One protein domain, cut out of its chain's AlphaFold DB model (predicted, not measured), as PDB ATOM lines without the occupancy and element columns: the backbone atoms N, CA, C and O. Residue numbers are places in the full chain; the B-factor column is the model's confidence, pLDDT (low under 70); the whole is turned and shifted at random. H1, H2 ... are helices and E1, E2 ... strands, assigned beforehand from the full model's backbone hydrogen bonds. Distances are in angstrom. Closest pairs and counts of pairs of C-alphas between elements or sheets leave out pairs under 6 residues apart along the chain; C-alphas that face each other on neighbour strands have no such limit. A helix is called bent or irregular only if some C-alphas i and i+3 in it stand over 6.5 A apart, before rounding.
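What this domain is: This is residues 170 to 342 of the 344 residues of an uncharacterized protein of Promicromonospora sukumoe (UniProt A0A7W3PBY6). What shape do these atoms make? A long, twisted sheet, with the bent strands E5, E6 and E7 running along most of its length, wraps round one long helix, H2, as a trough that does not close into a barrel. Toward one end the short hairpin E1 and E2 joins the sheet beside E4, and H1 packs on E4. What is it made of? The printed part has 173 residues with two named helices and seven named strands, of the mixed class; along the chain E1 and E2 come first, then H1 and H2, then the strands from E3 to E7, and the sheet is branched at E5, with E2 and E4 parallel and its other neighbour pairs antiparallel. It is a loose rod spanning 64 by 30 by 26 A, with a radius of gyration of the C-alphas of 19.4 A.

How they stand to each other: How does the printed part begin? E1, residues 170 to 175, and E2, residues 182 to 188, form an antiparallel hairpin, with N 171 and O 186 2.9 A apart. On the other side of E2 is E4, residues 251 to 262, parallel to it, with N 187 and O 254 3.4 A apart. Where are the helices? H1, residues 190 to 202, is on the sheet, its closest C-alphas to E4 being Gly 192 and Met 257, 4.4 A apart. H2, residues 207 to 231, only just touches H1, with 3 pairs of C-alphas within 8 A, the closest Glu 200 and Leu 207 at 7.2 A. Every O i to N i+4 pair is within hydrogen-bond range in H1, and 18 of 21 in H2. What curls round H2? The sheet does: the closest C-alphas are Glu 223 and Val 245 for E3, residues 241 to 247, at 5.6 A, and Leu 218 and Val 326 for E7, residues 321 to 337, at 6.0 A. E3 and E7, both edge strands, are apart. How do the long strands pair? E4, E5 at residues 266 to 286, E6 at residues 293 to 312, and E7 form a meander, each the antiparallel neighbour of the one before, for instance N 258 and O 270 at 2.9 A, N 279 and O 300 at 2.8 A, and N 303 and O 332 at 2.9 A. E3 and E4 lie on one side of E5, with N 243 and O 282 2.8 A apart, and E6 on the other side.

Where its parts are: Where does E1 begin? C-alpha 170 is at (228.764, 226.468, 211.236). How long are the longer elements? H2 measures 35.8 A, E4 32.4 A, E5 53.1 A, E6 50.8 A and E7 40.9 A. Where does E7 end? C-alpha 337 is at (219.010, 247.830, 183.466).

The domain as a whole: How large is it? The two C-alphas farthest apart, Pro 264 and Asp 289, are 64.9 A apart. Is it continuous and confident? The printed part has no cut and no long link; residues 234 to 237 have pLDDT under 70.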
ATOM      1  N   HIS A 170     229.866 225.979 212.040       83.00
ATOM      2  CA  HIS A 170     228.764 226.468 211.236       83.00
ATOM      3  C   HIS A 170     227.469 226.271 212.016       83.00
ATOM      4  O   HIS A 170     227.208 225.169 212.504       83.00
ATOM      5  N   ARG A 171     226.671 227.328 212.131       84.50
ATOM      6  CA  ARG A 171     225.311 227.266 212.663       84.50
ATOM      7  C   ARG A 171     224.367 227.840 211.624       84.50
ATOM      8  O   ARG A 171     224.564 228.962 211.172       84.50
ATOM      9  N   GLU A 172     223.374 227.055 211.240       87.88
ATOM     10  CA  GLU A 172     222.258 227.571 210.459       87.88
ATOM     11  C   GLU A 172     221.346 228.351 211.400       87.88
ATOM     12  O   GLU A 172     220.971 227.843 212.456       87.88
ATOM     13  N   VAL A 173     221.039 229.589 211.030       86.75
ATOM     14  CA  VAL A 173     220.104 230.453 211.747       86.75
ATOM     15  C   VAL A 173     219.001 230.831 210.781       86.75
ATOM     16  O   VAL A 173     219.284 231.320 209.687       86.75
ATOM     17  N   THR A 174     217.754 230.592 211.172       88.38
ATOM     18  CA  THR A 174     216.597 231.056 210.401       88.38
ATOM     19  C   THR A 174     216.078 232.329 211.027       88.38
ATOM     20  O   THR A 174     215.756 232.357 212.211       88.38
ATOM     21  N   VAL A 175     216.012 233.381 210.227       84.88
ATOM     22  CA  VAL A 175     215.493 234.674 210.639       84.88
ATOM     23  C   VAL A 175     214.217 234.951 209.874       84.88
ATOM     24  O   VAL A 175     214.202 234.959 208.644       84.88
ATOM     25  N   GLU A 176     213.168 235.224 210.637       82.62
ATOM     26  CA  GLU A 176     211.927 235.779 210.118       82.62
ATOM     27  C   GLU A 176     212.209 237.225 209.682       82.62
ATOM     28  O   GLU A 176     212.469 238.100 210.517       82.62
ATOM     29  N   ALA A 177     212.211 237.466 208.372       71.38
ATOM     30  CA  ALA A 177     212.241 238.795 207.778       71.38
ATOM     31  C   ALA A 177     211.041 238.905 206.834       71.38
ATOM     32  O   ALA A 177     210.759 237.995 206.069       71.38
ATOM     33  N   GLU A 178     210.278 239.996 206.875       70.06
ATOM     34  CA  GLU A 178     209.199 240.162 205.895       70.06
ATOM     35  C   GLU A 178     209.805 240.445 204.504       70.06
ATOM     36  O   GLU A 178     210.636 241.352 204.403       70.06
ATOM     37  N   PRO A 179     209.384 239.751 203.424       73.00
ATOM     38  CA  PRO A 179     208.227 238.851 203.336       73.00
ATOM     39  C   PRO A 179     208.502 237.354 203.572       73.00
ATOM     40  O   PRO A 179     207.532 236.617 203.745       73.00
ATOM     41  N   ASP A 180     209.759 236.909 203.553       80.56
ATOM     42  CA  ASP A 180     210.140 235.495 203.573       80.56
ATOM     43  C   ASP A 180     211.181 235.188 204.661       80.56
ATOM     44  O   ASP A 180     212.139 235.929 204.870       80.56
ATOM     45  N   ASP A 181     211.045 234.025 205.299       84.75
ATOM     46  CA  ASP A 181     212.072 233.523 206.208       84.75
ATOM     47  C   ASP A 181     213.363 233.245 205.437       84.75
ATOM     48  O   ASP A 181     213.375 232.580 204.394       84.75
ATOM     49  N   HIS A 182     214.476 233.705 205.992       83.38
ATOM     50  CA  HIS A 182     215.783 233.488 205.405       83.38
ATOM     51  C   HIS A 182     216.649 232.648 206.341       83.38
ATOM     52  O   HIS A 182     216.817 232.963 207.520       83.38
ATOM     53  N   THR A 183     217.226 231.572 205.808       83.81
ATOM     54  CA  THR A 183     218.213 230.757 206.521       83.81
ATOM     55  C   THR A 183     219.617 231.188 206.120       83.81
ATOM     56  O   THR A 183     219.960 231.207 204.938       83.81
ATOM     57  N   PHE A 184     220.445 231.493 207.113       84.00
ATOM     58  CA  PHE A 184     221.814 231.961 206.933       84.00
ATOM     59  C   PHE A 184     222.813 231.083 207.674       84.00
ATOM     60  O   PHE A 184     222.466 230.393 208.634       84.00
ATOM     61  N   LEU A 185     224.077 231.145 207.248       78.81
ATOM     62  CA  LEU A 185     225.169 230.414 207.873       78.81
ATOM     63  C   LEU A 185     225.997 231.350 208.753       78.81
ATOM     64  O   LEU A 185     226.738 232.200 208.267       78.81
ATOM     65  N   VAL A 186     225.923 231.155 210.063       84.25
ATOM     66  CA  VAL A 186     226.775 231.851 211.025       84.25
ATOM     67  C   VAL A 186     228.066 231.055 211.198       84.25
ATOM     68  O   VAL A 186     228.040 229.875 211.562       84.25
ATOM     69  N   MET A 187     229.205 231.696 210.931       83.56
ATOM     70  CA  MET A 187     230.529 231.093 211.049       83.56
ATOM     71  C   MET A 187     231.232 231.576 212.317       83.56
ATOM     72  O   MET A 187     231.641 232.723 212.437       83.56
ATOM     73  N   LEU A 188     231.428 230.678 213.284       82.62
ATOM     74  CA  LEU A 188     231.999 231.032 214.583       82.62
ATOM     75  C   LEU A 188     233.375 230.402 214.787       82.62
ATOM     76  O   LEU A 188     233.508 229.189 214.987       82.62
ATOM     77  N   ASN A 189     234.398 231.253 214.802       82.88
ATOM     78  CA  ASN A 189     235.724 230.918 215.318       82.88
ATOM     79  C   ASN A 189     235.712 230.780 216.855       82.88
ATOM     80  O   ASN A 189     234.669 230.914 217.497       82.88
ATOM     81  N   GLU A 190     236.864 230.512 217.471       84.06
ATOM     82  CA  GLU A 190     236.968 230.371 218.934       84.06
ATOM     83  C   GLU A 190     236.371 231.555 219.714       84.06
ATOM     84  O   GLU A 190     235.594 231.353 220.650       84.06
ATOM     85  N   ARG A 191     236.680 232.792 219.304       86.75
ATOM     86  CA  ARG A 191     236.162 233.999 219.967       86.75
ATOM     87  C   ARG A 191     234.661 234.155 219.762       86.75
ATOM     88  O   ARG A 191     233.965 234.482 220.717       86.75
ATOM     89  N   GLY A 192     234.175 233.867 218.556       89.81
ATOM     90  CA  GLY A 192     232.752 233.900 218.239       89.81
ATOM     91  C   GLY A 192     231.956 232.876 219.044       89.81
ATOM     92  O   GLY A 192     230.907 233.209 219.578       89.81
ATOM     93  N   ARG A 193     232.487 231.661 219.233       90.06
ATOM     94  CA  ARG A 193     231.859 230.648 220.098       90.06
ATOM     95  C   ARG A 193     231.817 231.072 221.559       90.06
ATOM     96  O   ARG A 193     230.809 230.857 222.218       90.06
ATOM     97  N   ALA A 194     232.895 231.671 222.066       90.81
ATOM     98  CA  ALA A 194     232.917 232.186 223.430       90.81
ATOM     99  C   ALA A 194     231.912 233.335 223.618       90.81
ATOM    100  O   ALA A 194     231.227 233.382 224.636       90.81
ATOM    101  N   ALA A 195     231.796 234.235 222.639       94.19
ATOM    102  CA  ALA A 195     230.800 235.301 222.657       94.19
ATOM    103  C   ALA A 195     229.372 234.742 222.601       94.19
ATOM    104  O   ALA A 195     228.528 235.183 223.375       94.19
ATOM    105  N   LEU A 196     229.123 233.736 221.758       94.06
ATOM    106  CA  LEU A 196     227.831 233.060 221.676       94.06
ATOM    107  C   LEU A 196     227.452 232.378 222.997       94.06
ATOM    108  O   LEU A 196     226.338 232.554 223.469       94.06
ATOM    109  N   GLU A 197     228.383 231.667 223.639       94.31
ATOM    110  CA  GLU A 197     228.146 231.049 224.952       94.31
ATOM    111  C   GLU A 197     227.780 232.101 226.013       94.31
ATOM    112  O   GLU A 197     226.919 231.869 226.857       94.31
ATOM    113  N   VAL A 198     228.402 233.284 225.978       95.62
ATOM    114  CA  VAL A 198     228.027 234.389 226.874       95.62
ATOM    115  C   VAL A 198     226.637 234.933 226.525       95.62
ATOM    116  O   VAL A 198     225.845 235.170 227.436       95.62
ATOM    117  N   LEU A 199     226.311 235.088 225.241       96.12
ATOM    118  CA  LEU A 199     224.988 235.526 224.791       96.12
ATOM    119  C   LEU A 199     223.891 234.556 225.266       96.12
ATOM    120  O   LEU A 199     222.951 234.973 225.939       96.12
ATOM    121  N   GLU A 200     224.037 233.260 224.995       96.12
ATOM    122  CA  GLU A 200     222.992 232.263 225.265       96.12
ATOM    123  C   GLU A 200     222.951 231.841 226.739       96.12
ATOM    124  O   GLU A 200     221.888 231.827 227.360       96.12
ATOM    125  N   THR A 201     224.099 231.542 227.352       96.06
ATOM    126  CA  THR A 201     224.135 230.994 228.718       96.06
ATOM    127  C   THR A 201     224.116 232.081 229.793       96.06
ATOM    128  O   THR A 201     223.507 231.887 230.848       96.06
ATOM    129  N   VAL A 202     224.795 233.215 229.578       94.81
ATOM    130  CA  VAL A 202     224.907 234.272 230.603       94.81
ATOM    131  C   VAL A 202     223.798 235.305 230.456       94.81
ATOM    132  O   VAL A 202     223.131 235.614 231.444       94.81
ATOM    133  N   ALA A 203     223.607 235.833 229.249       95.69
ATOM    134  CA  ALA A 203     222.577 236.830 228.983       95.69
ATOM    135  C   ALA A 203     221.197 236.201 228.726       95.69
ATOM    136  O   ALA A 203     220.191 236.898 228.832       95.69
ATOM    137  N   GLY A 204     221.121 234.885 228.489       96.75
ATOM    138  CA  GLY A 204     219.863 234.165 228.271       96.75
ATOM    139  C   GLY A 204     219.220 234.465 226.920       96.75
ATOM    140  O   GLY A 204     217.995 234.418 226.824       96.75
ATOM    141  N   GLY A 205     220.035 234.841 225.935       96.31
ATOM    142  CA  GLY A 205     219.603 235.084 224.568       96.31
ATOM    143  C   GLY A 205     219.311 233.820 223.785       96.31
ATOM    144  O   GLY A 205     219.650 232.708 224.191       96.31
ATOM    145  N   ASP A 206     218.695 234.036 222.637       95.38
ATOM    146  CA  ASP A 206     218.452 233.044 221.607       95.38
ATOM    147  C   ASP A 206     218.950 233.651 220.302       95.38
ATOM    148  O   ASP A 206     218.364 234.606 219.801       95.38
ATOM    149  N   LEU A 207     220.066 233.132 219.779       92.94
ATOM    150  CA  LEU A 207     220.740 233.740 218.630       92.94
ATOM    151  C   LEU A 207     219.783 233.965 217.450       92.94
ATOM    152  O   LEU A 207     219.881 234.977 216.765       92.94
ATOM    153  N   ASP A 208     218.864 233.035 217.215       92.12
ATOM    154  CA  ASP A 208     217.954 233.073 216.081       92.12
ATOM    155  C   ASP A 208     216.944 234.227 216.233       92.12
ATOM    156  O   ASP A 208     216.793 235.049 215.325       92.12
ATOM    157  N   ALA A 209     216.329 234.359 217.412       93.00
ATOM    158  CA  ALA A 209     215.436 235.472 217.727       93.00
ATOM    159  C   ALA A 209     216.174 236.823 217.799       93.00
ATOM    160  O   ALA A 209     215.701 237.823 217.255       93.00
ATOM    161  N   ASP A 210     217.345 236.848 218.436       94.62
ATOM    162  CA  ASP A 210     218.123 238.064 218.686       94.62
ATOM    163  C   ASP A 210     218.712 238.655 217.392       94.62
ATOM    164  O   ASP A 210     218.919 239.868 217.294       94.62
ATOM    165  N   LEU A 211     218.934 237.829 216.362       93.38
ATOM    166  CA  LEU A 211     219.398 238.274 215.046       93.38
ATOM    167  C   LEU A 211     218.282 238.796 214.128       93.38
ATOM    168  O   LEU A 211     218.591 239.492 213.155       93.38
ATOM    169  N   SER A 212     217.003 238.532 214.420       91.94
ATOM    170  CA  SER A 212     215.903 238.898 213.514       91.94
ATOM    171  C   SER A 212     215.783 240.407 213.283       91.94
ATOM    172  O   SER A 212     215.712 240.866 212.136       91.94
ATOM    173  N   GLY A 213     215.848 241.199 214.356       93.31
ATOM    174  CA  GLY A 213     215.822 242.662 214.279       93.31
ATOM    175  C   GLY A 213     216.999 243.245 213.479       93.31
ATOM    176  O   GLY A 213     216.759 243.958 212.496       93.31
ATOM    177  N   PRO A 214     218.256 242.936 213.852       95.38
ATOM    178  CA  PRO A 214     219.440 243.395 213.131       95.38
ATOM    179  C   PRO A 214     219.462 243.022 211.651       95.38
ATOM    180  O   PRO A 214     219.739 243.877 210.808       95.38
ATOM    181  N   ILE A 215     219.126 241.776 211.313       92.94
ATOM    182  CA  ILE A 215     219.131 241.312 209.923       92.94
ATOM    183  C   ILE A 215     218.016 241.992 209.123       92.94
ATOM    184  O   ILE A 215     218.270 242.485 208.026       92.94
ATOM    185  N   SER A 216     216.815 242.143 209.681       91.88
ATOM    186  CA  SER A 216     215.744 242.903 209.020       91.88
ATOM    187  C   SER A 216     216.158 244.355 208.733       91.88
ATOM    188  O   SER A 216     215.858 244.912 207.673       91.88
ATOM    189  N   ALA A 217     216.878 244.989 209.664       94.38
ATOM    190  CA  ALA A 217     217.430 246.324 209.453       94.38
ATOM    191  C   ALA A 217     218.536 246.333 208.383       94.38
ATOM    192  O   ALA A 217     218.607 247.280 207.596       94.38
ATOM    193  N   LEU A 218     219.365 245.285 208.332       95.12
ATOM    194  CA  LEU A 218     220.455 245.131 207.369       95.12
ATOM    195  C   LEU A 218     219.919 245.049 205.940       95.12
ATOM    196  O   LEU A 218     220.362 245.810 205.079       95.12
ATOM    197  N   PHE A 219     218.924 244.193 205.709       93.19
ATOM    198  CA  PHE A 219     218.270 244.041 204.408       93.19
ATOM    199  C   PHE A 219     217.668 245.360 203.936       93.19
ATOM    200  O   PHE A 219     217.966 245.816 202.835       93.19
ATOM    201  N   ARG A 220     216.936 246.059 204.811       93.94
ATOM    202  CA  ARG A 220     216.368 247.372 204.484       93.94
ATOM    203  C   ARG A 220     217.441 248.400 204.113       93.94
ATOM    204  O   ARG A 220     217.225 249.236 203.236       93.94
ATOM    205  N   GLN A 221     218.590 248.404 204.791       96.38
ATOM    206  CA  GLN A 221     219.688 249.301 204.421       96.38
ATOM    207  C   GLN A 221     220.318 248.909 203.083       96.38
ATOM    208  O   GLN A 221     220.586 249.795 202.268       96.38
ATOM    209  N   ALA A 222     220.503 247.610 202.832       95.81
ATOM    210  CA  ALA A 222     221.027 247.101 201.571       95.81
ATOM    211  C   ALA A 222     220.094 247.451 200.401       95.81
ATOM    212  O   ALA A 222     220.545 248.038 199.423       95.81
ATOM    213  N   GLU A 223     218.786 247.222 200.530       95.94
ATOM    214  CA  GLU A 223     217.768 247.616 199.545       95.94
ATOM    215  C   GLU A 223     217.821 249.113 199.227       95.94
ATOM    216  O   GLU A 223     217.806 249.509 198.061       95.94
ATOM    217  N   ASN A 224     217.944 249.965 200.250       96.50
ATOM    218  CA  ASN A 224     218.071 251.409 200.056       96.50
ATOM    219  C   ASN A 224     219.370 251.786 199.325       96.50
ATOM    220  O   ASN A 224     219.354 252.664 198.458       96.50
ATOM    221  N   ALA A 225     220.491 251.134 199.648       96.81
ATOM    222  CA  ALA A 225     221.772 251.344 198.974       96.81
ATOM    223  C   ALA A 225     221.730 250.887 197.502       96.81
ATOM    224  O   ALA A 225     222.182 251.607 196.606       96.81
ATOM    225  N   ILE A 226     221.101 249.742 197.230       96.50
ATOM    226  CA  ILE A 226     220.868 249.214 195.881       96.50
ATOM    227  C   ILE A 226     219.967 250.166 195.086       96.50
ATOM    228  O   ILE A 226     220.328 250.573 193.982       96.50
ATOM    229  N   ALA A 227     218.843 250.606 195.665       96.44
ATOM    230  CA  ALA A 227     217.936 251.564 195.034       96.44
ATOM    231  C   ALA A 227     218.651 252.874 194.677       96.44
ATOM    232  O   ALA A 227     218.449 253.424 193.596       96.44
ATOM    233  N   ASN A 228     219.521 253.369 195.562       95.06
ATOM    234  CA  ASN A 228     220.344 254.542 195.277       95.06
ATOM    235  C   ASN A 228     221.337 254.297 194.139       95.06
ATOM    236  O   ASN A 228     221.540 255.198 193.330       95.06
ATOM    237  N   THR A 229     221.900 253.091 194.026       94.56
ATOM    238  CA  THR A 229     222.766 252.742 192.891       94.56
ATOM    239  C   THR A 229     221.986 252.795 191.575       94.56
ATOM    240  O   THR A 229     222.448 253.412 190.620       94.56
ATOM    241  N   PHE A 230     220.771 252.236 191.531       94.12
ATOM    242  CA  PHE A 230     219.914 252.328 190.343       94.12
ATOM    243  C   PHE A 230     219.544 253.775 189.987       94.12
ATOM    244  O   PHE A 230     219.557 254.127 188.815       94.12
ATOM    245  N   ARG A 231     219.277 254.647 190.971       92.56
ATOM    246  CA  ARG A 231     218.979 256.078 190.726       92.56
ATOM    247  C   ARG A 231     220.150 256.862 190.131       92.56
ATOM    248  O   ARG A 231     219.931 257.910 189.532       92.56
ATOM    249  N   VAL A 232     221.377 256.391 190.340       90.12
ATOM    250  CA  VAL A 232     222.605 257.000 189.801       90.12
ATOM    251  C   VAL A 232     223.030 256.327 188.487       90.12
ATOM    252  O   VAL A 232     223.997 256.757 187.868       90.12
ATOM    253  N   HIS A 233     222.304 255.305 188.027       83.25
ATOM    254  CA  HIS A 233     222.562 254.634 186.757       83.25
ATOM    255  C   HIS A 233     222.341 255.616 185.587       83.25
ATOM    256  O   HIS A 233     221.207 255.927 185.224       83.25
ATOM    257  N   ASP A 234     223.440 256.142 185.043       66.38
ATOM    258  CA  ASP A 234     223.462 257.217 184.042       66.38
ATOM    259  C   ASP A 234     223.466 256.661 182.614       66.38
ATOM    260  O   ASP A 234     224.508 256.559 181.964       66.38
ATOM    261  N   ASP A 235     222.275 256.304 182.137       67.25
ATOM    262  CA  ASP A 235     222.055 255.845 180.761       67.25
ATOM    263  C   ASP A 235     221.225 256.847 179.921       67.25
ATOM    264  O   ASP A 235     220.985 256.600 178.739       67.25
ATOM    265  N   GLY A 236     220.778 257.984 180.483       65.69
ATOM    266  CA  GLY A 236     219.799 258.857 179.816       65.69
ATOM    267  C   GLY A 236     219.535 260.228 180.459       65.69
ATOM    268  O   GLY A 236     220.265 260.712 181.318       65.69
ATOM    269  N   VAL A 237     218.473 260.903 180.000       66.69
ATOM    270  CA  VAL A 237     218.116 262.280 180.403       66.69
ATOM    271  C   VAL A 237     217.298 262.272 181.703       66.69
ATOM    272  O   VAL A 237     216.119 262.588 181.688       66.69
ATOM    273  N   GLY A 238     217.912 261.935 182.840       79.00
ATOM    274  CA  GLY A 238     217.266 262.029 184.159       79.00
ATOM    275  C   GLY A 238     217.588 260.868 185.099       79.00
ATOM    276  O   GLY A 238     218.023 259.809 184.663       79.00
ATOM    277  N   ALA A 239     217.375 261.074 186.403       85.50
ATOM    278  CA  ALA A 239     217.512 260.009 187.396       85.50
ATOM    279  C   ALA A 239     216.270 259.103 187.345       85.50
ATOM    280  O   ALA A 239     215.160 259.628 187.490       85.50
ATOM    281  N   PRO A 240     216.418 257.782 187.150       89.88
ATOM    282  CA  PRO A 240     215.275 256.888 187.068       89.88
ATOM    283  C   PRO A 240     214.519 256.812 188.401       89.88
ATOM    284  O   PRO A 240     215.099 256.915 189.489       89.88
ATOM    285  N   GLU A 241     213.211 256.592 188.317       93.88
ATOM    286  CA  GLU A 241     212.386 256.257 189.471       93.88
ATOM    287  C   GLU A 241     212.507 254.754 189.739       93.88
ATOM    288  O   GLU A 241     212.284 253.925 188.861       93.88
ATOM    289  N   VAL A 242     212.905 254.394 190.956       95.94
ATOM    290  CA  VAL A 242     213.142 252.999 191.349       95.94
ATOM    291  C   VAL A 242     212.022 252.567 192.281       95.94
ATOM    292  O   VAL A 242     211.792 253.220 193.304       95.94
ATOM    293  N   GLY A 243     211.336 251.486 191.909       94.44
ATOM    294  CA  GLY A 243     210.308 250.826 192.706       94.44
ATOM    295  C   GLY A 243     210.885 250.051 193.894       94.44
ATOM    296  O   GLY A 243     211.972 250.347 194.389       94.44
ATOM    297  N   SER A 244     210.148 249.047 194.375       93.00
ATOM    298  CA  SER A 244     210.639 248.156 195.431       93.00
ATOM    299  C   SER A 244     211.833 247.341 194.937       93.00
ATOM    300  O   SER A 244     211.781 246.772 193.845       93.00
ATOM    301  N   VAL A 245     212.877 247.273 195.760       95.50
ATOM    302  CA  VAL A 245     214.006 246.360 195.572       95.50
ATOM    303  C   VAL A 245     213.687 245.061 196.308       95.50
ATOM    304  O   VAL A 245     213.231 245.118 197.445       95.50
ATOM    305  N   SER A 246     213.915 243.922 195.663       93.00
ATOM    306  CA  SER A 246     213.856 242.584 196.261       93.00
ATOM    307  C   SER A 246     215.256 241.988 196.260       93.00
ATOM    308  O   SER A 246     215.933 242.062 195.236       93.00
ATOM    309  N   ILE A 247     215.706 241.417 197.378       92.75
ATOM    310  CA  ILE A 247     216.955 240.646 197.448       92.75
ATOM    311  C   ILE A 247     216.586 239.170 197.320       92.75
ATOM    312  O   ILE A 247     216.004 238.592 198.231       92.75
ATOM    313  N   ASP A 248     216.929 238.557 196.192       87.00
ATOM    314  CA  ASP A 248     216.405 237.237 195.847       87.00
ATOM    315  C   ASP A 248     217.269 236.109 196.431       87.00
ATOM    316  O   ASP A 248     216.731 235.123 196.929       87.00
ATOM    317  N   TRP A 249     218.603 236.252 196.426       85.56
ATOM    318  CA  TRP A 249     219.554 235.236 196.921       85.56
ATOM    319  C   TRP A 249     220.577 235.828 197.897       85.56
ATOM    320  O   TRP A 249     221.733 236.032 197.516       85.56
ATOM    321  N   PRO A 250     220.176 236.132 199.142       89.62
ATOM    322  CA  PRO A 250     221.101 236.655 200.131       89.62
ATOM    323  C   PRO A 250     222.033 235.554 200.657       89.62
ATOM    324  O   PRO A 250     221.593 234.499 201.110       89.62
ATOM    325  N   LEU A 251     223.331 235.833 200.654       88.44
ATOM    326  CA  LEU A 251     224.347 235.099 201.392       88.44
ATOM    327  C   LEU A 251     224.861 236.000 202.513       88.44
ATOM    328  O   LEU A 251     225.634 236.927 202.280       88.44
ATOM    329  N   LEU A 252     224.412 235.720 203.734       89.62
ATOM    330  CA  LEU A 252     224.876 236.392 204.941       89.62
ATOM    331  C   LEU A 252     225.920 235.515 205.639       89.62
ATOM    332  O   LEU A 252     225.622 234.376 206.000       89.62
ATOM    333  N   SER A 253     227.115 236.062 205.851       88.06
ATOM    334  CA  SER A 253     228.158 235.483 206.702       88.06
ATOM    335  C   SER A 253     228.408 236.416 207.876       88.06
ATOM    336  O   SER A 253     228.603 237.612 207.681       88.06
ATOM    337  N   ILE A 254     228.420 235.880 209.094       90.38
ATOM    338  CA  ILE A 254     228.949 236.577 210.271       90.38
ATOM    339  C   ILE A 254     230.345 236.007 210.505       90.38
ATOM    340  O   ILE A 254     230.474 234.832 210.839       90.38
ATOM    341  N   ASP A 255     231.373 236.831 210.315       85.62
ATOM    342  CA  ASP A 255     232.780 236.410 210.346       85.62
ATOM    343  C   ASP A 255     233.408 236.596 211.732       85.62
ATOM    344  O   ASP A 255     234.389 235.934 212.095       85.62
ATOM    345  N   ALA A 256     232.867 237.527 212.519       88.56
ATOM    346  CA  ALA A 256     233.305 237.763 213.879       88.56
ATOM    347  C   ALA A 256     232.133 238.131 214.784       88.56
ATOM    348  O   ALA A 256     231.302 238.975 214.464       88.56
ATOM    349  N   MET A 257     232.138 237.526 215.967       93.75
ATOM    350  CA  MET A 257     231.307 237.924 217.092       93.75
ATOM    351  C   MET A 257     232.235 238.167 218.278       93.75
ATOM    352  O   MET A 257     233.097 237.341 218.598       93.75
ATOM    353  N   ARG A 258     232.118 239.339 218.894       94.06
ATOM    354  CA  ARG A 258     232.921 239.748 220.050       94.06
ATOM    355  C   ARG A 258     231.989 240.272 221.120       94.06
ATOM    356  O   ARG A 258     230.896 240.718 220.804       94.06
ATOM    357  N   TYR A 259     232.436 240.249 222.368       95.19
ATOM    358  CA  TYR A 259     231.723 240.936 223.430       95.19
ATOM    359  C   TYR A 259     232.676 241.738 224.310       95.19
ATOM    360  O   TYR A 259     233.843 241.372 224.494       95.19
ATOM    361  N   SER A 260     232.162 242.821 224.869       94.44
ATOM    362  CA  SER A 260     232.808 243.639 225.889       94.44
ATOM    363  C   SER A 260     231.831 243.922 227.017       94.44
ATOM    364  O   SER A 260     230.620 243.863 226.835       94.44
ATOM    365  N   SER A 261     232.354 244.216 228.204       93.12
ATOM    366  CA  SER A 261     231.538 244.698 229.314       93.12
ATOM    367  C   SER A 261     231.922 246.125 229.683       93.12
ATOM    368  O   SER A 261     233.101 246.442 229.867       93.12
ATOM    369  N   ALA A 262     230.914 246.984 229.808       87.19
ATOM    370  CA  ALA A 262     231.043 248.375 230.210       87.19
ATOM    371  C   ALA A 262     230.296 248.625 231.537       87.19
ATOM    372  O   ALA A 262     229.247 248.034 231.804       87.19
ATOM    373  N   PRO A 263     230.806 249.486 232.437       84.56
ATOM    374  CA  PRO A 263     230.043 249.926 233.603       84.56
ATOM    375  C   PRO A 263     228.763 250.671 233.168       84.56
ATOM    376  O   PRO A 263     228.869 251.521 232.288       84.56
ATOM    377  N   PRO A 264     227.591 250.449 233.802       79.06
ATOM    378  CA  PRO A 264     227.369 249.777 235.085       79.06
ATOM    379  C   PRO A 264     226.968 248.284 234.997       79.06
ATOM    380  O   PRO A 264     226.155 247.845 235.804       79.06
ATOM    381  N   ALA A 265     227.617 247.503 234.121       86.62
ATOM    382  CA  ALA A 265     227.378 246.079 233.804       86.62
ATOM    383  C   ALA A 265     226.541 245.839 232.540       86.62
ATOM    384  O   ALA A 265     225.821 244.852 232.448       86.62
ATOM    385  N   GLU A 266     226.680 246.720 231.561       93.75
ATOM    386  CA  GLU A 266     226.227 246.475 230.199       93.75
ATOM    387  C   GLU A 266     227.195 245.510 229.508       93.75
ATOM    388  O   GLU A 266     228.416 245.662 229.622       93.75
ATOM    389  N   ILE A 267     226.657 244.492 228.844       95.75
ATOM    390  CA  ILE A 267     227.411 243.610 227.958       95.75
ATOM    391  C   ILE A 267     227.014 243.958 226.534       95.75
ATOM    392  O   ILE A 267     225.843 243.889 226.178       95.75
ATOM    393  N   GLU A 268     228.001 244.318 225.737       96.44
ATOM    394  CA  GLU A 268     227.844 244.688 224.341       96.44
ATOM    395  C   GLU A 268     228.419 243.574 223.478       96.44
ATOM    396  O   GLU A 268     229.544 243.125 223.711       96.44
ATOM    397  N   PHE A 269     227.646 243.126 222.499       96.69
ATOM    398  CA  PHE A 269     228.021 242.126 221.515       96.69
ATOM    399  C   PHE A 269     228.137 242.802 220.157       96.69
ATOM    400  O   PHE A 269     227.170 243.371 219.666       96.69
ATOM    401  N   VAL A 270     229.314 242.709 219.547       96.88
ATOM    402  CA  VAL A 270     229.598 243.269 218.225       96.88
ATOM    403  C   VAL A 270     229.637 242.131 217.218       96.88
ATOM    404  O   VAL A 270     230.413 241.180 217.386       96.88
ATOM    405  N   PHE A 271     228.829 242.249 216.172       96.12
ATOM    406  CA  PHE A 271     228.755 241.318 215.056       96.12
ATOM    407  C   PHE A 271     229.308 241.994 213.810       96.12
ATOM    408  O   PHE A 271     228.856 243.073 213.441       96.12
ATOM    409  N   GLU A 272     230.270 241.349 213.160       96.12
ATOM    410  CA  GLU A 272     230.876 241.804 211.909       96.12
ATOM    411  C   GLU A 272     230.708 240.701 210.861       96.12
ATOM    412  O   GLU A 272     230.910 239.517 211.156       96.12
ATOM    413  N   GLY A 273     230.376 241.074 209.630       94.81
ATOM    414  CA  GLY A 273     230.150 240.098 208.573       94.81
ATOM    415  C   GLY A 273     230.047 240.685 207.175       94.81
ATOM    416  O   GLY A 273     230.344 241.860 206.946       94.81
ATOM    417  N   THR A 274     229.614 239.845 206.241       95.25
ATOM    418  CA  THR A 274     229.356 240.202 204.846       95.25
ATOM    419  C   THR A 274     227.956 239.786 204.427       95.25
ATOM    420  O   THR A 274     227.508 238.686 204.756       95.25
ATOM    421  N   LEU A 275     227.283 240.642 203.665       94.75
ATOM    422  CA  LEU A 275     226.054 240.315 202.955       94.75
ATOM    423  C   LEU A 275     226.312 240.448 201.456       94.75
ATOM    424  O   LEU A 275     226.685 241.515 200.969       94.75
ATOM    425  N   GLU A 276     226.087 239.363 200.731       95.31
ATOM    426  CA  GLU A 276     226.199 239.314 199.277       95.31
ATOM    427  C   GLU A 276     224.889 238.832 198.676       95.31
ATOM    428  O   GLU A 276     224.132 238.109 199.321       95.31
ATOM    429  N   GLY A 277     224.605 239.202 197.434       94.06
ATOM    430  CA  GLY A 277     223.435 238.657 196.770       94.06
ATOM    431  C   GLY A 277     223.136 239.247 195.410       94.06
ATOM    432  O   GLY A 277     223.869 240.076 194.862       94.06
ATOM    433  N   VAL A 278     222.011 238.783 194.875       95.00
ATOM    434  CA  VAL A 278     221.374 239.340 193.685       95.00
ATOM    435  C   VAL A 278     220.096 240.030 194.123       95.00
ATOM    436  O   VAL A 278     219.341 239.484 194.928       95.00
ATOM    437  N   ALA A 279     219.868 241.224 193.596       96.06
ATOM    438  CA  ALA A 279     218.658 241.983 193.825       96.06
ATOM    439  C   ALA A 279     218.008 242.406 192.512       96.06
ATOM    440  O   ALA A 279     218.686 242.652 191.512       96.06
ATOM    441  N   THR A 280     216.689 242.535 192.536       96.25
ATOM    442  CA  THR A 280     215.868 242.968 191.410       96.25
ATOM    443  C   THR A 280     215.047 244.193 191.789       96.25
ATOM    444  O   THR A 280     214.680 244.384 192.948       96.25
ATOM    445  N   ALA A 281     214.773 245.066 190.822       96.69
ATOM    446  CA  ALA A 281     213.945 246.248 191.035       96.69
ATOM    447  C   ALA A 281     213.194 246.639 189.761       96.69
ATOM    448  O   ALA A 281     213.733 246.544 188.661       96.69
ATOM    449  N   SER A 282     211.966 247.142 189.899       95.56
ATOM    450  CA  SER A 282     211.312 247.870 188.808       95.56
ATOM    451  C   SER A 282     211.936 249.254 188.669       95.56
ATOM    452  O   SER A 282     212.067 249.973 189.660       95.56
ATOM    453  N   VAL A 283     212.298 249.638 187.450       94.94
ATOM    454  CA  VAL A 283     212.909 250.934 187.153       94.94
ATOM    455  C   VAL A 283     212.057 251.641 186.107       94.94
ATOM    456  O   VAL A 283     211.763 251.065 185.069       94.94
ATOM    457  N   VAL A 284     211.660 252.884 186.355       94.25
ATOM    458  CA  VAL A 284     210.967 253.734 185.382       94.25
ATOM    459  C   VAL A 284     211.925 254.829 184.944       94.25
ATOM    460  O   VAL A 284     212.476 255.552 185.776       94.25
ATOM    461  N   ARG A 285     212.137 254.966 183.636       91.94
ATOM    462  CA  ARG A 285     213.051 255.967 183.068       91.94
ATOM    463  C   ARG A 285     212.438 256.673 181.870       91.94
ATOM    464  O   ARG A 285     211.488 256.176 181.270       91.94
ATOM    465  N   ASP A 286     212.997 257.820 181.504       91.31
ATOM    466  CA  ASP A 286     212.707 258.438 180.214       91.31
ATOM    467  C   ASP A 286     213.284 257.581 179.080       91.31
ATOM    468  O   ASP A 286     214.398 257.066 179.173       91.31
ATOM    469  N   ARG A 287     212.532 257.447 177.988       88.44
ATOM    470  CA  ARG A 287     213.016 256.815 176.757       88.44
ATOM    471  C   ARG A 287     214.177 257.606 176.163       88.44
ATOM    472  O   ARG A 287     214.165 258.837 176.191       88.44
ATOM    473  N   ASP A 288     215.085 256.908 175.484       86.06
ATOM    474  CA  ASP A 288     216.238 257.500 174.782       86.06
ATOM    475  C   ASP A 288     215.850 258.618 173.788       86.06
ATOM    476  O   ASP A 288     216.635 259.524 173.511       86.06
ATOM    477  N   ASP A 289     214.634 258.565 173.231       89.06
ATOM    478  CA  ASP A 289     214.105 259.553 172.283       89.06
ATOM    479  C   ASP A 289     213.360 260.730 172.944       89.06
ATOM    480  O   ASP A 289     212.880 261.628 172.245       89.06
ATOM    481  N   GLY A 290     213.240 260.734 174.275       88.69
ATOM    482  CA  GLY A 290     212.499 261.726 175.051       88.69
ATOM    483  C   GLY A 290     210.980 261.693 174.843       88.69
ATOM    484  O   GLY A 290     210.297 262.654 175.198       88.69
ATOM    485  N   SER A 291     210.422 260.631 174.244       92.25
ATOM    486  CA  SER A 291     208.986 260.546 173.916       92.25
ATOM    487  C   SER A 291     208.076 260.223 175.109       92.25
ATOM    488  O   SER A 291     206.851 260.245 174.964       92.25
ATOM    489  N   GLY A 292     208.650 259.931 176.277       92.12
ATOM    490  CA  GLY A 292     207.928 259.633 177.512       92.12
ATOM    491  C   GLY A 292     208.674 258.635 178.391       92.12
ATOM    492  O   GLY A 292     209.855 258.382 178.173       92.12
ATOM    493  N   LEU A 293     207.951 258.050 179.347       93.50
ATOM    494  CA  LEU A 293     208.476 257.063 180.288       93.50
ATOM    495  C   LEU A 293     208.391 255.634 179.728       93.50
ATOM    496  O   LEU A 293     207.479 255.301 178.960       93.50
ATOM    497  N   GLU A 294     209.321 254.785 180.144       93.38
ATOM    498  CA  GLU A 294     209.295 253.338 179.956       93.38
ATOM    499  C   GLU A 294     209.625 252.597 181.255       93.38
ATOM    500  O   GLU A 294     210.409 253.080 182.074       93.38
ATOM    501  N   ASP A 295     209.012 251.424 181.417       94.75
ATOM    502  CA  ASP A 295     209.334 250.478 182.481       94.75
ATOM    503  C   ASP A 295     210.499 249.593 182.024       94.75
ATOM    504  O   ASP A 295     210.494 249.069 180.907       94.75
ATOM    505  N   ALA A 296     211.462 249.401 182.911       93.12
ATOM    506  CA  ALA A 296     212.657 248.599 182.724       93.12
ATOM    507  C   ALA A 296     212.878 247.684 183.934       93.12
ATOM    508  O   ALA A 296     212.423 247.959 185.053       93.12
ATOM    509  N   GLN A 297     213.603 246.589 183.714       95.19
ATOM    510  CA  GLN A 297     214.003 245.680 184.784       95.19
ATOM    511  C   GLN A 297     215.417 246.020 185.257       95.19
ATOM    512  O   GLN A 297     216.368 245.959 184.478       95.19
ATOM    513  N   GLY A 298     215.552 246.339 186.542       95.38
ATOM    514  CA  GLY A 298     216.831 246.478 187.226       95.38
ATOM    515  C   GLY A 298     217.278 245.155 187.848       95.38
ATOM    516  O   GLY A 298     216.489 244.473 188.502       95.38
ATOM    517  N   GLU A 299     218.550 244.819 187.675       96.38
ATOM    518  CA  GLU A 299     219.245 243.727 188.360       96.38
ATOM    519  C   GLU A 299     220.526 244.273 188.998       96.38
ATOM    520  O   GLU A 299     221.203 245.118 188.417       96.38
ATOM    521  N   ALA A 300     220.857 243.830 190.206       96.19
ATOM    522  CA  ALA A 300     222.063 244.240 190.907       96.19
ATOM    523  C   ALA A 300     222.745 243.027 191.532       96.19
ATOM    524  O   ALA A 300     222.124 242.285 192.287       96.19
ATOM    525  N   MET A 301     224.035 242.852 191.261       96.00
ATOM    526  CA  MET A 301     224.898 241.981 192.056       96.00
ATOM    527  C   MET A 301     225.589 242.853 193.092       96.00
ATOM    528  O   MET A 301     226.239 243.825 192.709       96.00
ATOM    529  N   PHE A 302     225.454 242.550 194.377       96.56
ATOM    530  CA  PHE A 302     226.012 243.395 195.431       96.56
ATOM    531  C   PHE A 302     226.788 242.592 196.473       96.56
ATOM    532  O   PHE A 302     226.562 241.397 196.664       96.56
ATOM    533  N   SER A 303     227.709 243.281 197.137       96.81
ATOM    534  CA  SER A 303     228.454 242.794 198.294       96.81
ATOM    535  C   SER A 303     228.701 243.971 199.229       96.81
ATOM    536  O   SER A 303     229.098 245.056 198.787       96.81
ATOM    537  N   CYS A 304     228.436 243.782 200.515       97.50
ATOM    538  CA  CYS A 304     228.761 244.751 201.549       97.50
ATOM    539  C   CYS A 304     229.282 244.067 202.804       97.50
ATOM    540  O   CYS A 304     228.903 242.945 203.140       97.50
ATOM    541  N   ARG A 305     230.144 244.782 203.523       97.44
ATOM    542  CA  ARG A 305     230.455 244.464 204.909       97.44
ATOM    543  C   ARG A 305     229.397 245.103 205.794       97.44
ATOM    544  O   ARG A 305     228.826 246.138 205.449       97.44
ATOM    545  N   PHE A 306     229.135 244.500 206.938       97.25
ATOM    546  CA  PHE A 306     228.272 245.109 207.933       97.25
ATOM    547  C   PHE A 306     228.828 244.925 209.334       97.25
ATOM    548  O   PHE A 306     229.538 243.956 209.620       97.25
ATOM    549  N   THR A 307     228.415 245.843 210.197       97.56
ATOM    550  CA  THR A 307     228.594 245.756 211.640       97.56
ATOM    551  C   THR A 307     227.253 246.039 212.307       97.56
ATOM    552  O   THR A 307     226.519 246.919 211.856       97.56
ATOM    553  N   PHE A 308     226.905 245.317 213.367       97.12
ATOM    554  CA  PHE A 308     225.841 245.731 214.281       97.12
ATOM    555  C   PHE A 308     226.153 245.332 215.718       97.12
ATOM    556  O   PHE A 308     227.006 244.480 215.979       97.12
ATOM    557  N   GLU A 309     225.432 245.956 216.641       96.88
ATOM    558  CA  GLU A 309     225.639 245.808 218.075       96.88
ATOM    559  C   GLU A 309     224.347 245.359 218.760       96.88
ATOM    560  O   GLU A 309     223.255 245.843 218.446       96.88
ATOM    561  N   LEU A 310     224.483 244.423 219.699       96.88
ATOM    562  CA  LEU A 310     223.447 244.072 220.664       96.88
ATOM    563  C   LEU A 310     223.949 244.414 222.063       96.88
ATOM    564  O   LEU A 310     225.011 243.947 222.471       96.88
ATOM    565  N   ALA A 311     223.180 245.184 222.818       96.50
ATOM    566  CA  ALA A 311     223.479 245.514 224.203       96.50
ATOM    567  C   ALA A 311     222.520 244.782 225.141       96.50
ATOM    568  O   ALA A 311     221.318 244.720 224.904       96.50
ATOM    569  N   TRP A 312     223.037 244.241 226.237       97.06
ATOM    570  CA  TRP A 312     222.236 243.609 227.277       97.06
ATOM    571  C   TRP A 312     222.640 244.124 228.648       97.06
ATOM    572  O   TRP A 312     223.825 244.149 228.995       97.06
ATOM    573  N   GLN A 313     221.647 244.485 229.458       96.31
ATOM    574  CA  GLN A 313     221.858 244.819 230.860       96.31
ATOM    575  C   GLN A 313     221.178 243.767 231.744       96.31
ATOM    576  O   GLN A 313     219.993 243.476 231.562       96.31
ATOM    577  N   PRO A 314     221.860 243.240 232.779       94.88
ATOM    578  CA  PRO A 314     221.262 242.279 233.704       94.88
ATOM    579  C   PRO A 314     219.960 242.756 234.361       94.88
ATOM    580  O   PRO A 314     219.155 241.935 234.799       94.88
ATOM    581  N   SER A 315     219.759 244.075 234.466       94.56
ATOM    582  CA  SER A 315     218.544 244.685 235.011       94.56
ATOM    583  C   SER A 315     217.312 244.530 234.126       94.56
ATOM    584  O   SER A 315     216.205 244.566 234.663       94.56
ATOM    585  N   ASP A 316     217.489 244.350 232.820       93.38
ATOM    586  CA  ASP A 316     216.378 244.244 231.867       93.38
ATOM    587  C   ASP A 316     215.761 242.841 231.909       93.38
ATOM    588  O   ASP A 316     214.571 242.644 231.677       93.38
ATOM    589  N   GLY A 317     216.546 241.862 232.359       94.06
ATOM    590  CA  GLY A 317     216.164 240.461 232.433       94.06
ATOM    591  C   GLY A 317     216.845 239.642 231.344       94.06
ATOM    592  O   GLY A 317     217.383 240.169 230.375       94.06
ATOM    593  N   ALA A 318     216.863 238.327 231.539       94.69
ATOM    594  CA  ALA A 318     217.470 237.406 230.586       94.69
ATOM    595  C   ALA A 318     216.777 237.499 229.213       94.69
ATOM    596  O   ALA A 318     215.545 237.542 229.155       94.69
ATOM    597  N   GLY A 319     217.570 237.541 228.143       93.19
ATOM    598  CA  GLY A 319     217.107 237.566 226.755       93.19
ATOM    599  C   GLY A 319     216.566 238.912 226.269       93.19
ATOM    600  O   GLY A 319     215.982 238.972 225.195       93.19
ATOM    601  N   GLN A 320     216.697 239.996 227.042       95.94
ATOM    602  CA  GLN A 320     216.228 241.325 226.627       95.94
ATOM    603  C   GLN A 320     217.378 242.159 226.065       95.94
ATOM    604  O   GLN A 320     217.990 242.946 226.786       95.94
ATOM    605  N   PHE A 321     217.683 241.956 224.785       96.31
ATOM    606  CA  PHE A 321     218.712 242.714 224.078       96.31
ATOM    607  C   PHE A 321     218.146 243.995 223.464       96.31
ATOM    608  O   PHE A 321     217.042 244.018 222.918       96.31
ATOM    609  N   HIS A 322     218.943 245.056 223.519       96.12
ATOM    610  CA  HIS A 322     218.720 246.304 222.805       96.12
ATOM    611  C   HIS A 322     219.568 246.307 221.543       96.12
ATOM    612  O   HIS A 322     220.761 246.017 221.580       96.12
ATOM    613  N   PHE A 323     218.934 246.645 220.431       95.88
ATOM    614  CA  PHE A 323     219.571 246.786 219.133       95.88
ATOM    615  C   PHE A 323     219.492 248.253 218.715       95.88
ATOM    616  O   PHE A 323     218.393 248.786 218.531       95.88
ATOM    617  N   ASP A 324     220.648 248.894 218.560       92.12
ATOM    618  CA  ASP A 324     220.722 250.316 218.211       92.12
ATOM    619  C   ASP A 324     220.638 250.543 216.700       92.12
ATOM    620  O   ASP A 324     219.961 251.460 216.223       92.12
ATOM    621  N   GLY A 325     221.319 249.702 215.924       94.00
ATOM    622  CA  GLY A 325     221.374 249.834 214.481       94.00
ATOM    623  C   GLY A 325     222.394 248.912 213.831       94.00
ATOM    624  O   GLY A 325     223.172 248.221 214.483       94.00
ATOM    625  N   VAL A 326     222.363 248.918 212.504       97.00
ATOM    626  CA  VAL A 326     223.330 248.238 211.645       97.00
ATOM    627  C   VAL A 326     224.023 249.277 210.782       97.00
ATOM    628  O   VAL A 326     223.417 250.281 210.399       97.00
ATOM    629  N   TRP A 327     225.291 249.046 210.485       97.44
ATOM    630  CA  TRP A 327     226.115 249.917 209.666       97.44
ATOM    631  C   TRP A 327     226.634 249.128 208.476       97.44
ATOM    632  O   TRP A 327     227.268 248.090 208.645       97.44
ATOM    633  N   LEU A 328     226.352 249.629 207.274       97.44
ATOM    634  CA  LEU A 328     226.947 249.121 206.045       97.44
ATOM    635  C   LEU A 328     228.325 249.743 205.830       97.44
ATOM    636  O   LEU A 328     228.486 250.964 205.845       97.44
ATOM    637  N   GLU A 329     229.297 248.890 205.556       96.19
ATOM    638  CA  GLU A 329     230.673 249.229 205.227       96.19
ATOM    639  C   GLU A 329     231.002 248.674 203.835       96.19
ATOM    640  O   GLU A 329     230.494 247.627 203.433       96.19
ATOM    641  N   ASP A 330     231.848 249.376 203.079       94.81
ATOM    642  CA  ASP A 330     232.375 248.904 201.789       94.81
ATOM    643  C   ASP A 330     231.308 248.373 200.808       94.81
ATOM    644  O   ASP A 330     231.519 247.383 200.110       94.81
ATOM    645  N   PHE A 331     230.140 249.023 200.752       97.00
ATOM    646  CA  PHE A 331     229.062 248.611 199.856       97.00
ATOM    647  C   PHE A 331     229.489 248.757 198.388       97.00
ATOM    648  O   PHE A 331     229.840 249.846 197.928       97.00
ATOM    649  N   THR A 332     229.406 247.656 197.647       96.06
ATOM    650  CA  THR A 332     229.663 247.597 196.209       96.06
ATOM    651  C   THR A 332     228.493 246.940 195.497       96.06
ATOM    652  O   THR A 332     227.889 245.995 196.005       96.06
ATOM    653  N   SER A 333     228.163 247.438 194.310       95.75
ATOM    654  CA  SER A 333     227.115 246.863 193.475       95.75
ATOM    655  C   SER A 333     227.430 247.041 191.992       95.75
ATOM    656  O   SER A 333     227.890 248.091 191.547       95.75
ATOM    657  N   GLU A 334     227.176 245.997 191.212       94.81
ATOM    658  CA  GLU A 334     227.154 246.034 189.756       94.81
ATOM    659  C   GLU A 334     225.693 245.995 189.315       94.81
ATOM    660  O   GLU A 334     225.000 245.007 189.557       94.81
ATOM    661  N   THR A 335     225.217 247.083 188.708       94.88
ATOM    662  CA  THR A 335     223.819 247.211 188.279       94.88
ATOM    663  C   THR A 335     223.667 247.037 186.774       94.88
ATOM    664  O   THR A 335     224.499 247.489 185.979       94.88
ATOM    665  N   PHE A 336     222.556 246.418 186.398       92.88
ATOM    666  CA  PHE A 336     222.111 246.216 185.034       92.88
ATOM    667  C   PHE A 336     220.679 246.720 184.896       92.88
ATOM    668  O   PHE A 336     219.844 246.436 185.752       92.88
ATOM    669  N   VAL A 337     220.381 247.436 183.816       92.81
ATOM    670  CA  VAL A 337     219.010 247.830 183.466       92.81
ATOM    671  C   VAL A 337     218.705 247.287 182.072       92.81
ATOM    672  O   VAL A 337     219.416 247.586 181.113       92.81
ATOM    673  N   ASP A 338     217.701 246.417 181.967       90.69
ATOM    674  CA  ASP A 338     217.388 245.624 180.763       90.69
ATOM    675  C   ASP A 338     218.610 244.869 180.200       90.69
ATOM    676  O   ASP A 338     218.838 244.794 178.989       90.69
ATOM    677  N   GLY A 339     219.447 244.341 181.098       87.94
ATOM    678  CA  GLY A 339     220.671 243.614 180.751       87.94
ATOM    679  C   GLY A 339     221.833 244.491 180.266       87.94
ATOM    680  O   GLY A 339     222.884 243.958 179.904       87.94
ATOM    681  N   LYS A 340     221.689 245.823 180.254       86.75
ATOM    682  CA  LYS A 340     222.799 246.749 179.993       86.75
ATOM    683  C   LYS A 340     223.505 247.079 181.300       86.75
ATOM    684  O   LYS A 340     222.868 247.507 182.253       86.75
ATOM    685  N   ARG A 341     224.817 246.851 181.343       88.44
ATOM    686  CA  ARG A 341     225.660 247.155 182.505       88.44
ATOM    687  C   ARG A 341     225.846 248.664 182.639       88.44
ATOM    688  O   ARG A 341     226.163 249.314 181.645       88.44
ATOM    689  N   SER A 342     225.770 249.168 183.867       77.50
ATOM    690  CA  SER A 342     226.120 250.556 184.178       77.50
ATOM    691  C   SER A 342     227.568 250.871 183.795       77.50
ATOM    692  O   SER A 342     228.472 250.070 184.048       77.50
TER     693      SER A 342